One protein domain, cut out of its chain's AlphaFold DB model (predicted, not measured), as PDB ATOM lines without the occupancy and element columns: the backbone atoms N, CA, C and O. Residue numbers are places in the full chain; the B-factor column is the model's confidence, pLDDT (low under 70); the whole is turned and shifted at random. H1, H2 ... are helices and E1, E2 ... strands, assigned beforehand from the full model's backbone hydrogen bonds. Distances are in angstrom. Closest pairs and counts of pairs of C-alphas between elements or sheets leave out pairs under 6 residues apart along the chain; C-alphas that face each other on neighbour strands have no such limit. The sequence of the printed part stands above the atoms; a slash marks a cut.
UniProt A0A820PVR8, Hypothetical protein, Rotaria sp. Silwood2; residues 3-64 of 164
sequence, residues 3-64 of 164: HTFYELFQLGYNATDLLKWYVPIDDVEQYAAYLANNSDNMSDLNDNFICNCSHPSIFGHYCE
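What this domain is: This is residues 3 to 64 of the 164 residues of the protein "Hypothetical protein" of Rotaria sp. Silwood2 (UniProt A0A820PVR8). A helical hairpin, H2 and H3, makes one side of a small elongated body, and the short helix H1 with the short strand E1 makes the other side. A long loop, residues 37 to 48, bulges at one end and folds back from H3 to E1, while the tail, residues 52 to 64, makes the other end. The printed part has 62 residues with three named helices and one named strand, in the order H1, H2, H3, E1; under half of the residues are in named elements, and those are mostly helix. The whole is compact, with a radius of gyration of the C-alphas of 11.3 A, though the C-alphas span 36 by 19 by 17 A.

How they stand to each other: The longest helix is H3, residues 25 to 36. H2, residues 15 to 21, touches it, and the closest C-alphas, those of Ala 15 and Ala 32, are 5.4 A apart. The two run opposite ways at a shallow tilt of 33 degrees, only just short of steep, and form a helical hairpin. H1, residues 5 to 10, only just touches H3, with 3 pairs of C-alphas within 8 A, and H3 touches it with residues 31 to 35 alone. The closest C-alphas there are those of Phe 5 and Tyr 31, 6.6 A apart; the tilt is steep, 52 degrees, and the two run the same way. H1 and H2 are apart. E1, residues 49 to 51, pairs with no named strand, but residues 3 to 4 pair with its residues 49 to 50, antiparallel. The closest C-alphas of E1 and H3 are those of Ile 50 and Asp 27, 7.1 A apart. In H1 and H3 every O i to N i+4 pair is within hydrogen-bond range; in H2 0 of 3 are, beside 3 of 4 O i to N i+3 pairs.

Where its parts are: H3 is 16.5 A long from C-alpha 25 at (76.820, 3.738, 22.213) to C-alpha 36 at (74.846, -10.803, 14.596). H2 measures 10.6 A and H1 8.7 A, the latter beginning with C-alpha 5 at (85.922, -7.318, 19.002). E1 measures 6.8 A and ends with C-alpha 51 at (88.226, 0.258, 25.952).

The domain as a whole: The C-alphas farthest apart are those of Asp 40 and Ser 57, 36.1 A. The printed part has no cut. The links from H1 to H2 and from H2 to H3 are tight, and the 12-residue link from H3 to E1 is long. The mean pLDDT of the printed part is 82.5, and residues 38 to 47 are under 70.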
ATOM      1  N   HIS A   3      90.388  -3.932  24.228       89.56
ATOM      2  CA  HIS A   3      90.009  -5.269  23.773       89.56
ATOM      3  C   HIS A   3      89.501  -5.226  22.338       89.56
ATOM      4  O   HIS A   3      88.654  -4.394  22.027       89.56
ATOM      5  N   THR A   4      89.978  -6.111  21.471       90.38
ATOM      6  CA  THR A   4      89.414  -6.224  20.114       90.38
ATOM      7  C   THR A   4      88.026  -6.859  20.157       90.38
ATOM      8  O   THR A   4      87.673  -7.562  21.108       90.38
ATOM      9  N   PHE A   5      87.226  -6.655  19.111       90.06
ATOM     10  CA  PHE A   5      85.922  -7.318  19.002       90.06
ATOM     11  C   PHE A   5      86.057  -8.848  19.055       90.06
ATOM     12  O   PHE A   5      85.275  -9.519  19.733       90.06
ATOM     13  N   TYR A   6      87.092  -9.396  18.412       86.44
ATOM     14  CA  TYR A   6      87.387 -10.827  18.454       86.44
ATOM     15  C   TYR A   6      87.681 -11.313  19.878       86.44
ATOM     16  O   TYR A   6      87.111 -12.309  20.315       86.44
ATOM     17  N   GLU A   7      88.519 -10.599  20.637       89.19
ATOM     18  CA  GLU A   7      88.813 -10.946  22.033       89.19
ATOM     19  C   GLU A   7      87.556 -10.928  22.905       89.19
ATOM     20  O   GLU A   7      87.327 -11.863  23.670       89.19
ATOM     21  N   LEU A   8      86.718  -9.896  22.771       90.88
ATOM     22  CA  LEU A   8      85.463  -9.797  23.517       90.88
ATOM     23  C   LEU A   8      84.521 -10.958  23.203       90.88
ATOM     24  O   LEU A   8      83.910 -11.518  24.113       90.88
ATOM     25  N   PHE A   9      84.449 -11.348  21.928       88.75
ATOM     26  CA  PHE A   9      83.653 -12.487  21.486       88.75
ATOM     27  C   PHE A   9      84.173 -13.808  22.061       88.75
ATOM     28  O   PHE A   9      83.390 -14.581  22.609       88.75
ATOM     29  N   GLN A  10      85.489 -14.042  22.024       88.75
ATOM     30  CA  GLN A  10      86.101 -15.233  22.632       88.75
ATOM     31  C   GLN A  10      85.876 -15.295  24.150       88.75
ATOM     32  O   GLN A  10      85.730 -16.378  24.714       88.75
ATOM     33  N   LEU A  11      85.827 -14.139  24.816       91.31
ATOM     34  CA  LEU A  11      85.546 -14.021  26.249       91.31
ATOM     35  C   LEU A  11      84.046 -14.112  26.592       91.31
ATOM     36  O   LEU A  11      83.705 -14.156  27.774       91.31
ATOM     37  N   GLY A  12      83.160 -14.169  25.593       91.25
ATOM     38  CA  GLY A  12      81.717 -14.319  25.780       91.25
ATOM     39  C   GLY A  12      81.007 -13.066  26.301       91.25
ATOM     40  O   GLY A  12      79.969 -13.190  26.951       91.25
ATOM     41  N   TYR A  13      81.555 -11.872  26.055       92.62
ATOM     42  CA  TYR A  13      80.879 -10.618  26.396       92.62
ATOM     43  C   TYR A  13      79.725 -10.333  25.431       92.62
ATOM     44  O   TYR A  13      79.876 -10.449  24.218       92.62
ATOM     45  N   ASN A  14      78.587  -9.879  25.962       91.75
ATOM     46  CA  ASN A  14      77.495  -9.349  25.146       91.75
ATOM     47  C   ASN A  14      77.578  -7.821  25.043       91.75
ATOM     48  O   ASN A  14      78.135  -7.156  25.914       91.75
ATOM     49  N   ALA A  15      76.925  -7.241  24.032       90.75
ATOM     50  CA  ALA A  15      76.864  -5.786  23.850       90.75
ATOM     51  C   ALA A  15      76.357  -5.041  25.104       90.75
ATOM     52  O   ALA A  15      76.899  -4.012  25.496       90.75
ATOM     53  N   THR A  16      75.373  -5.601  25.812       90.94
ATOM     54  CA  THR A  16      74.841  -5.009  27.050       90.94
ATOM     55  C   THR A  16      75.838  -4.990  28.206       90.94
ATOM     56  O   THR A  16      75.720  -4.146  29.094       90.94
ATOM     57  N   ASP A  17      76.811  -5.904  28.234       91.56
ATOM     58  CA  ASP A  17      77.835  -5.912  29.282       91.56
ATOM     59  C   ASP A  17      78.808  -4.746  29.122       91.56
ATOM     60  O   ASP A  17      79.271  -4.189  30.119       91.56
ATOM     61  N   LEU A  18      79.038  -4.322  27.880       91.06
ATOM     62  CA  LEU A  18      79.940  -3.228  27.533       91.06
ATOM     63  C   LEU A  18      79.387  -1.854  27.926       91.06
ATOM     64  O   LEU A  18      80.159  -0.937  28.192       91.06
ATOM     65  N   LEU A  19      78.066  -1.720  28.088       87.75
ATOM     66  CA  LEU A  19      77.454  -0.498  28.628       87.75
ATOM     67  C   LEU A  19      77.957  -0.171  30.045       87.75
ATOM     68  O   LEU A  19      77.996   0.991  30.441       87.75
ATOM     69  N   LYS A  20      78.394  -1.180  30.813       87.56
ATOM     70  CA  LYS A  20      78.964  -0.986  32.161       87.56
ATOM     71  C   LYS A  20      80.373  -0.393  32.130       87.56
ATOM     72  O   LYS A  20      80.885  -0.007  33.178       87.56
ATOM     73  N   TRP A  21      81.009  -0.361  30.961       88.19
ATOM     74  CA  TRP A  21      82.360   0.161  30.764       88.19
ATOM     75  C   TRP A  21      82.370   1.621  30.300       88.19
ATOM     76  O   TRP A  21      83.444   2.145  30.024       88.19
ATOM     77  N   TYR A  22      81.202   2.280  30.252       84.56
ATOM     78  CA  TYR A  22      81.056   3.684  29.831       84.56
ATOM     79  C   TYR A  22      81.576   3.933  28.407       84.56
ATOM     80  O   TYR A  22      82.093   5.000  28.075       84.56
ATOM     81  N   VAL A  23      81.429   2.905  27.572       86.44
ATOM     82  CA  VAL A  23      81.786   2.895  26.155       86.44
ATOM     83  C   VAL A  23      80.737   3.699  25.371       86.44
ATOM     84  O   VAL A  23      79.552   3.627  25.721       86.44
ATOM     85  N   PRO A  24      81.127   4.461  24.331       87.88
ATOM     86  CA  PRO A  24      80.185   5.117  23.427       87.88
ATOM     87  C   PRO A  24      79.150   4.144  22.851       87.88
ATOM     88  O   PRO A  24      79.467   2.999  22.532       87.88
ATOM     89  N   ILE A  25      77.905   4.601  22.701       89.50
ATOM     90  CA  ILE A  25      76.820   3.738  22.213       89.50
ATOM     91  C   ILE A  25      77.089   3.225  20.795       89.50
ATOM     92  O   ILE A  25      76.852   2.050  20.536       89.50
ATOM     93  N   ASP A  26      77.694   4.051  19.938       87.00
ATOM     94  CA  ASP A  26      78.056   3.689  18.566       87.00
ATOM     95  C   ASP A  26      78.996   2.470  18.523       87.00
ATOM     96  O   ASP A  26      78.819   1.565  17.706       87.00
ATOM     97  N   ASP A  27      79.961   2.390  19.445       88.50
ATOM     98  CA  ASP A  27      80.887   1.254  19.536       88.50
ATOM     99  C   ASP A  27      80.168  -0.019  20.010       88.50
ATOM    100  O   ASP A  27      80.444  -1.126  19.536       88.50
ATOM    101  N   VAL A  28      79.214   0.127  20.937       91.00
ATOM    102  CA  VAL A  28      78.390  -0.983  21.438       91.00
ATOM    103  C   VAL A  28      77.464  -1.515  20.342       91.00
ATOM    104  O   VAL A  28      77.310  -2.731  20.211       91.00
ATOM    105  N   GLU A  29      76.879  -0.635  19.532       90.38
ATOM    106  CA  GLU A  29      76.051  -1.000  18.380       90.38
ATOM    107  C   GLU A  29      76.866  -1.716  17.301       90.38
ATOM    108  O   GLU A  29      76.442  -2.762  16.801       90.38
ATOM    109  N   GLN A  30      78.071  -1.228  16.998       88.88
ATOM    110  CA  GLN A  30      78.989  -1.909  16.084       88.88
ATOM    111  C   GLN A  30      79.353  -3.310  16.583       88.88
ATOM    112  O   GLN A  30      79.376  -4.260  15.796       88.88
ATOM    113  N   TYR A  31      79.594  -3.474  17.886       90.31
ATOM    114  CA  TYR A  31      79.856  -4.791  18.456       90.31
ATOM    115  C   TYR A  31      78.624  -5.706  18.411       90.31
ATOM    116  O   TYR A  31      78.739  -6.890  18.098       90.31
ATOM    117  N   ALA A  32      77.423  -5.174  18.649       91.44
ATOM    118  CA  ALA A  32      76.183  -5.934  18.494       91.44
ATOM    119  C   ALA A  32      75.987  -6.420  17.044       91.44
ATOM    120  O   ALA A  32      75.625  -7.577  16.825       91.44
ATOM    121  N   ALA A  33      76.286  -5.569  16.057       88.69
ATOM    122  CA  ALA A  33      76.276  -5.941  14.644       88.69
ATOM    123  C   ALA A  33      77.332  -7.014  14.318       88.69
ATOM    124  O   ALA A  33      77.041  -7.961  13.585       88.69
ATOM    125  N   TYR A  34      78.527  -6.916  14.910       87.00
ATOM    126  CA  TYR A  34      79.574  -7.934  14.790       87.00
ATOM    127  C   TYR A  34      79.108  -9.308  15.300       87.00
ATOM    128  O   TYR A  34      79.307 -10.313  14.617       87.00
ATOM    129  N   LEU A  35      78.425  -9.356  16.451       88.56
ATOM    130  CA  LEU A  35      77.858 -10.596  17.001       88.56
ATOM    131  C   LEU A  35      76.755 -11.194  16.112       88.56
ATOM    132  O   LEU A  35      76.626 -12.415  16.037       88.56
ATOM    133  N   ALA A  36      75.959 -10.358  15.437       86.88
ATOM    134  CA  ALA A  36      74.846 -10.803  14.596       86.88
ATOM    135  C   ALA A  36      75.288 -11.399  13.245       86.88
ATOM    136  O   ALA A  36      74.638 -12.315  12.741       86.88
ATOM    137  N   ASN A  37      76.388 -10.906  12.664       79.56
ATOM    138  CA  ASN A  37      76.821 -11.255  11.304       79.56
ATOM    139  C   ASN A  37      77.791 -12.452  11.211       79.56
ATOM    140  O   ASN A  37      78.312 -12.706  10.128       79.56
ATOM    141  N   ASN A  38      78.019 -13.205  12.301       64.06
ATOM    142  CA  ASN A  38      78.870 -14.411  12.341       64.06
ATOM    143  C   ASN A  38      80.214 -14.251  11.603       64.06
ATOM    144  O   ASN A  38      80.431 -14.952  10.627       64.06
ATOM    145  N   SER A  39      81.088 -13.339  12.053       62.06
ATOM    146  CA  SER A  39      82.557 -13.266  11.825       62.06
ATOM    147  C   SER A  39      83.188 -13.487  10.425       62.06
ATOM    148  O   SER A  39      84.390 -13.270  10.298       62.06
ATOM    149  N   ASP A  40      82.458 -13.883   9.382       57.12
ATOM    150  CA  ASP A  40      83.019 -14.523   8.184       57.12
ATOM    151  C   ASP A  40      83.244 -13.551   7.018       57.12
ATOM    152  O   ASP A  40      83.949 -13.894   6.077       57.12
ATOM    153  N   ASN A  41      82.709 -12.325   7.071       53.66
ATOM    154  CA  ASN A  41      82.830 -11.346   5.981       53.66
ATOM    155  C   ASN A  41      83.001  -9.901   6.477       53.66
ATOM    156  O   ASN A  41      82.244  -9.017   6.085       53.66
ATOM    157  N   MET A  42      83.987  -9.619   7.332       55.34
ATOM    158  CA  MET A  42      84.369  -8.218   7.554       55.34
ATOM    159  C   MET A  42      85.856  -8.070   7.877       55.34
ATOM    160  O   MET A  42      86.261  -7.912   9.025       55.34
ATOM    161  N   SER A  43      86.678  -8.097   6.826       53.31
ATOM    162  CA  SER A  43      88.089  -7.690   6.877       53.31
ATOM    163  C   SER A  43      88.278  -6.265   7.416       53.31
ATOM    164  O   SER A  43      89.338  -5.964   7.955       53.31
ATOM    165  N   ASP A  44      87.239  -5.429   7.340       51.09
ATOM    166  CA  ASP A  44      87.260  -4.018   7.746       51.09
ATOM    167  C   ASP A  44      87.030  -3.788   9.252       51.09
ATOM    168  O   ASP A  44      87.223  -2.675   9.729       51.09
ATOM    169  N   LEU A  45      86.652  -4.817  10.026       58.28
ATOM    170  CA  LEU A  45      86.442  -4.708  11.484       58.28
ATOM    171  C   LEU A  45      87.624  -5.212  12.321       58.28
ATOM    172  O   LEU A  45      87.547  -5.224  13.550       58.28
ATOM    173  N   ASN A  46      88.717  -5.652  11.693       56.84
ATOM    174  CA  ASN A  46      89.845  -6.242  12.422       56.84
ATOM    175  C   ASN A  46      90.564  -5.238  13.341       56.84
ATOM    176  O   ASN A  46      91.174  -5.643  14.330       56.84
ATOM    177  N   ASP A  47      90.438  -3.942  13.054       66.94
ATOM    178  CA  ASP A  47      90.976  -2.869  13.890       66.94
ATOM    179  C   ASP A  47      89.972  -2.341  14.925       66.94
ATOM    180  O   ASP A  47      90.340  -1.487  15.734       66.94
ATOM    181  N   ASN A  48      88.732  -2.846  14.959       82.75
ATOM    182  CA  ASN A  48      87.733  -2.397  15.923       82.75
ATOM    183  C   ASN A  48      88.038  -2.946  17.319       82.75
ATOM    184  O   ASN A  48      88.233  -4.147  17.546       82.75
ATOM    185  N   PHE A  49      88.052  -2.041  18.289       88.12
ATOM    186  CA  PHE A  49      88.300  -2.359  19.682       88.12
ATOM    187  C   PHE A  49      87.396  -1.529  20.584       88.12
ATOM    188  O   PHE A  49      86.815  -0.531  20.177       88.12
ATOM    189  N   ILE A  50      87.317  -1.955  21.838       90.62
ATOM    190  CA  ILE A  50      86.589  -1.283  22.902       90.62
ATOM    191  C   ILE A  50      87.514  -1.146  24.096       90.62
ATOM    192  O   ILE A  50      88.250  -2.072  24.455       90.62
ATOM    193  N   CYS A  51      87.478   0.018  24.732       89.19
ATOM    194  CA  CYS A  51      88.226   0.258  25.952       89.19
ATOM    195  C   CYS A  51      87.347   0.040  27.185       89.19
ATOM    196  O   CYS A  51      86.355   0.724  27.400       89.19
ATOM    197  N   ASN A  52      87.762  -0.881  28.052       89.06
ATOM    198  CA  ASN A  52      87.246  -0.975  29.410       89.06
ATOM    199  C   ASN A  52      87.839   0.162  30.256       89.06
ATOM    200  O   ASN A  52      89.014   0.085  30.655       89.06
ATOM    201  N   CYS A  53      87.062   1.221  30.486       84.25
ATOM    202  CA  CYS A  53      87.487   2.358  31.292       84.25
ATOM    203  C   CYS A  53      87.467   2.002  32.785       84.25
ATOM    204  O   CYS A  53      86.465   1.562  33.338       84.25
ATOM    205  N   SER A  54      88.599   2.202  33.467       78.50
ATOM    206  CA  SER A  54      88.793   1.751  34.855       78.50
ATOM    207  C   SER A  54      88.059   2.589  35.908       78.50
ATOM    208  O   SER A  54      88.113   2.248  37.089       78.50
ATOM    209  N   HIS A  55      87.404   3.686  35.517       82.31
ATOM    210  CA  HIS A  55      86.725   4.592  36.439       82.31
ATOM    211  C   HIS A  55      85.390   5.086  35.851       82.31
ATOM    212  O   HIS A  55      85.382   5.479  34.687       82.31
ATOM    213  N   PRO A  56      84.293   5.163  36.637       79.19
ATOM    214  CA  PRO A  56      82.966   5.576  36.152       79.19
ATOM    215  C   PRO A  56      82.890   6.972  35.544       79.19
ATOM    216  O   PRO A  56      81.991   7.286  34.777       79.19
ATOM    217  N   SER A  57      83.818   7.838  35.941       81.88
ATOM    218  CA  SER A  57      83.898   9.195  35.416       81.88
ATOM    219  C   SER A  57      84.638   9.287  34.088       81.88
ATOM    220  O   SER A  57      84.733  10.390  33.565       81.88
ATOM    221  N   ILE A  58      85.270   8.201  33.631       84.75
ATOM    222  CA  ILE A  58      86.111   8.171  32.438       84.75
ATOM    223  C   ILE A  58      85.351   7.445  31.332       84.75
ATOM    224  O   ILE A  58      84.820   6.362  31.557       84.75
ATOM    225  N   PHE A  59      85.307   8.051  30.155       85.00
ATOM    226  CA  PHE A  59      84.512   7.591  29.023       85.00
ATOM    227  C   PHE A  59      85.148   8.056  27.706       85.00
ATOM    228  O   PHE A  59      86.141   8.787  27.705       85.00
ATOM    229  N   GLY A  60      84.565   7.628  26.590       79.25
ATOM    230  CA  GLY A  60      85.098   7.851  25.247       79.25
ATOM    231  C   GLY A  60      85.660   6.569  24.642       79.25
ATOM    232  O   GLY A  60      85.873   5.580  25.346       79.25
ATOM    233  N   HIS A  61      85.888   6.586  23.332       81.81
ATOM    234  CA  HIS A  61      86.330   5.415  22.568       81.81
ATOM    235  C   HIS A  61      87.684   4.872  23.075       81.81
ATOM    236  O   HIS A  61      87.968   3.671  23.048       81.81
ATOM    237  N   TYR A  62      88.501   5.762  23.637       81.75
ATOM    238  CA  TYR A  62      89.833   5.508  24.167       81.75
ATOM    239  C   TYR A  62      89.960   5.826  25.663       81.75
ATOM    240  O   TYR A  62      91.079   5.889  26.180       81.75
ATOM    241  N   CYS A  63      88.840   5.998  26.375       83.12
ATOM    242  CA  CYS A  63      88.811   6.464  27.765       83.12
ATOM    243  C   CYS A  63      89.514   7.825  27.957       83.12
ATOM    244  O   CYS A  63      90.227   8.046  28.938       83.12
ATOM    245  N   GLU A  64      89.353   8.718  26.986       77.62
ATOM    246  CA  GLU A  64      90.061   9.989  26.864       77.62
ATOM    247  C   GLU A  64      89.346  11.167  27.540       77.62
ATOM    248  O   GLU A  64      89.953  12.219  27.753       77.62
TER     249      GLU A  64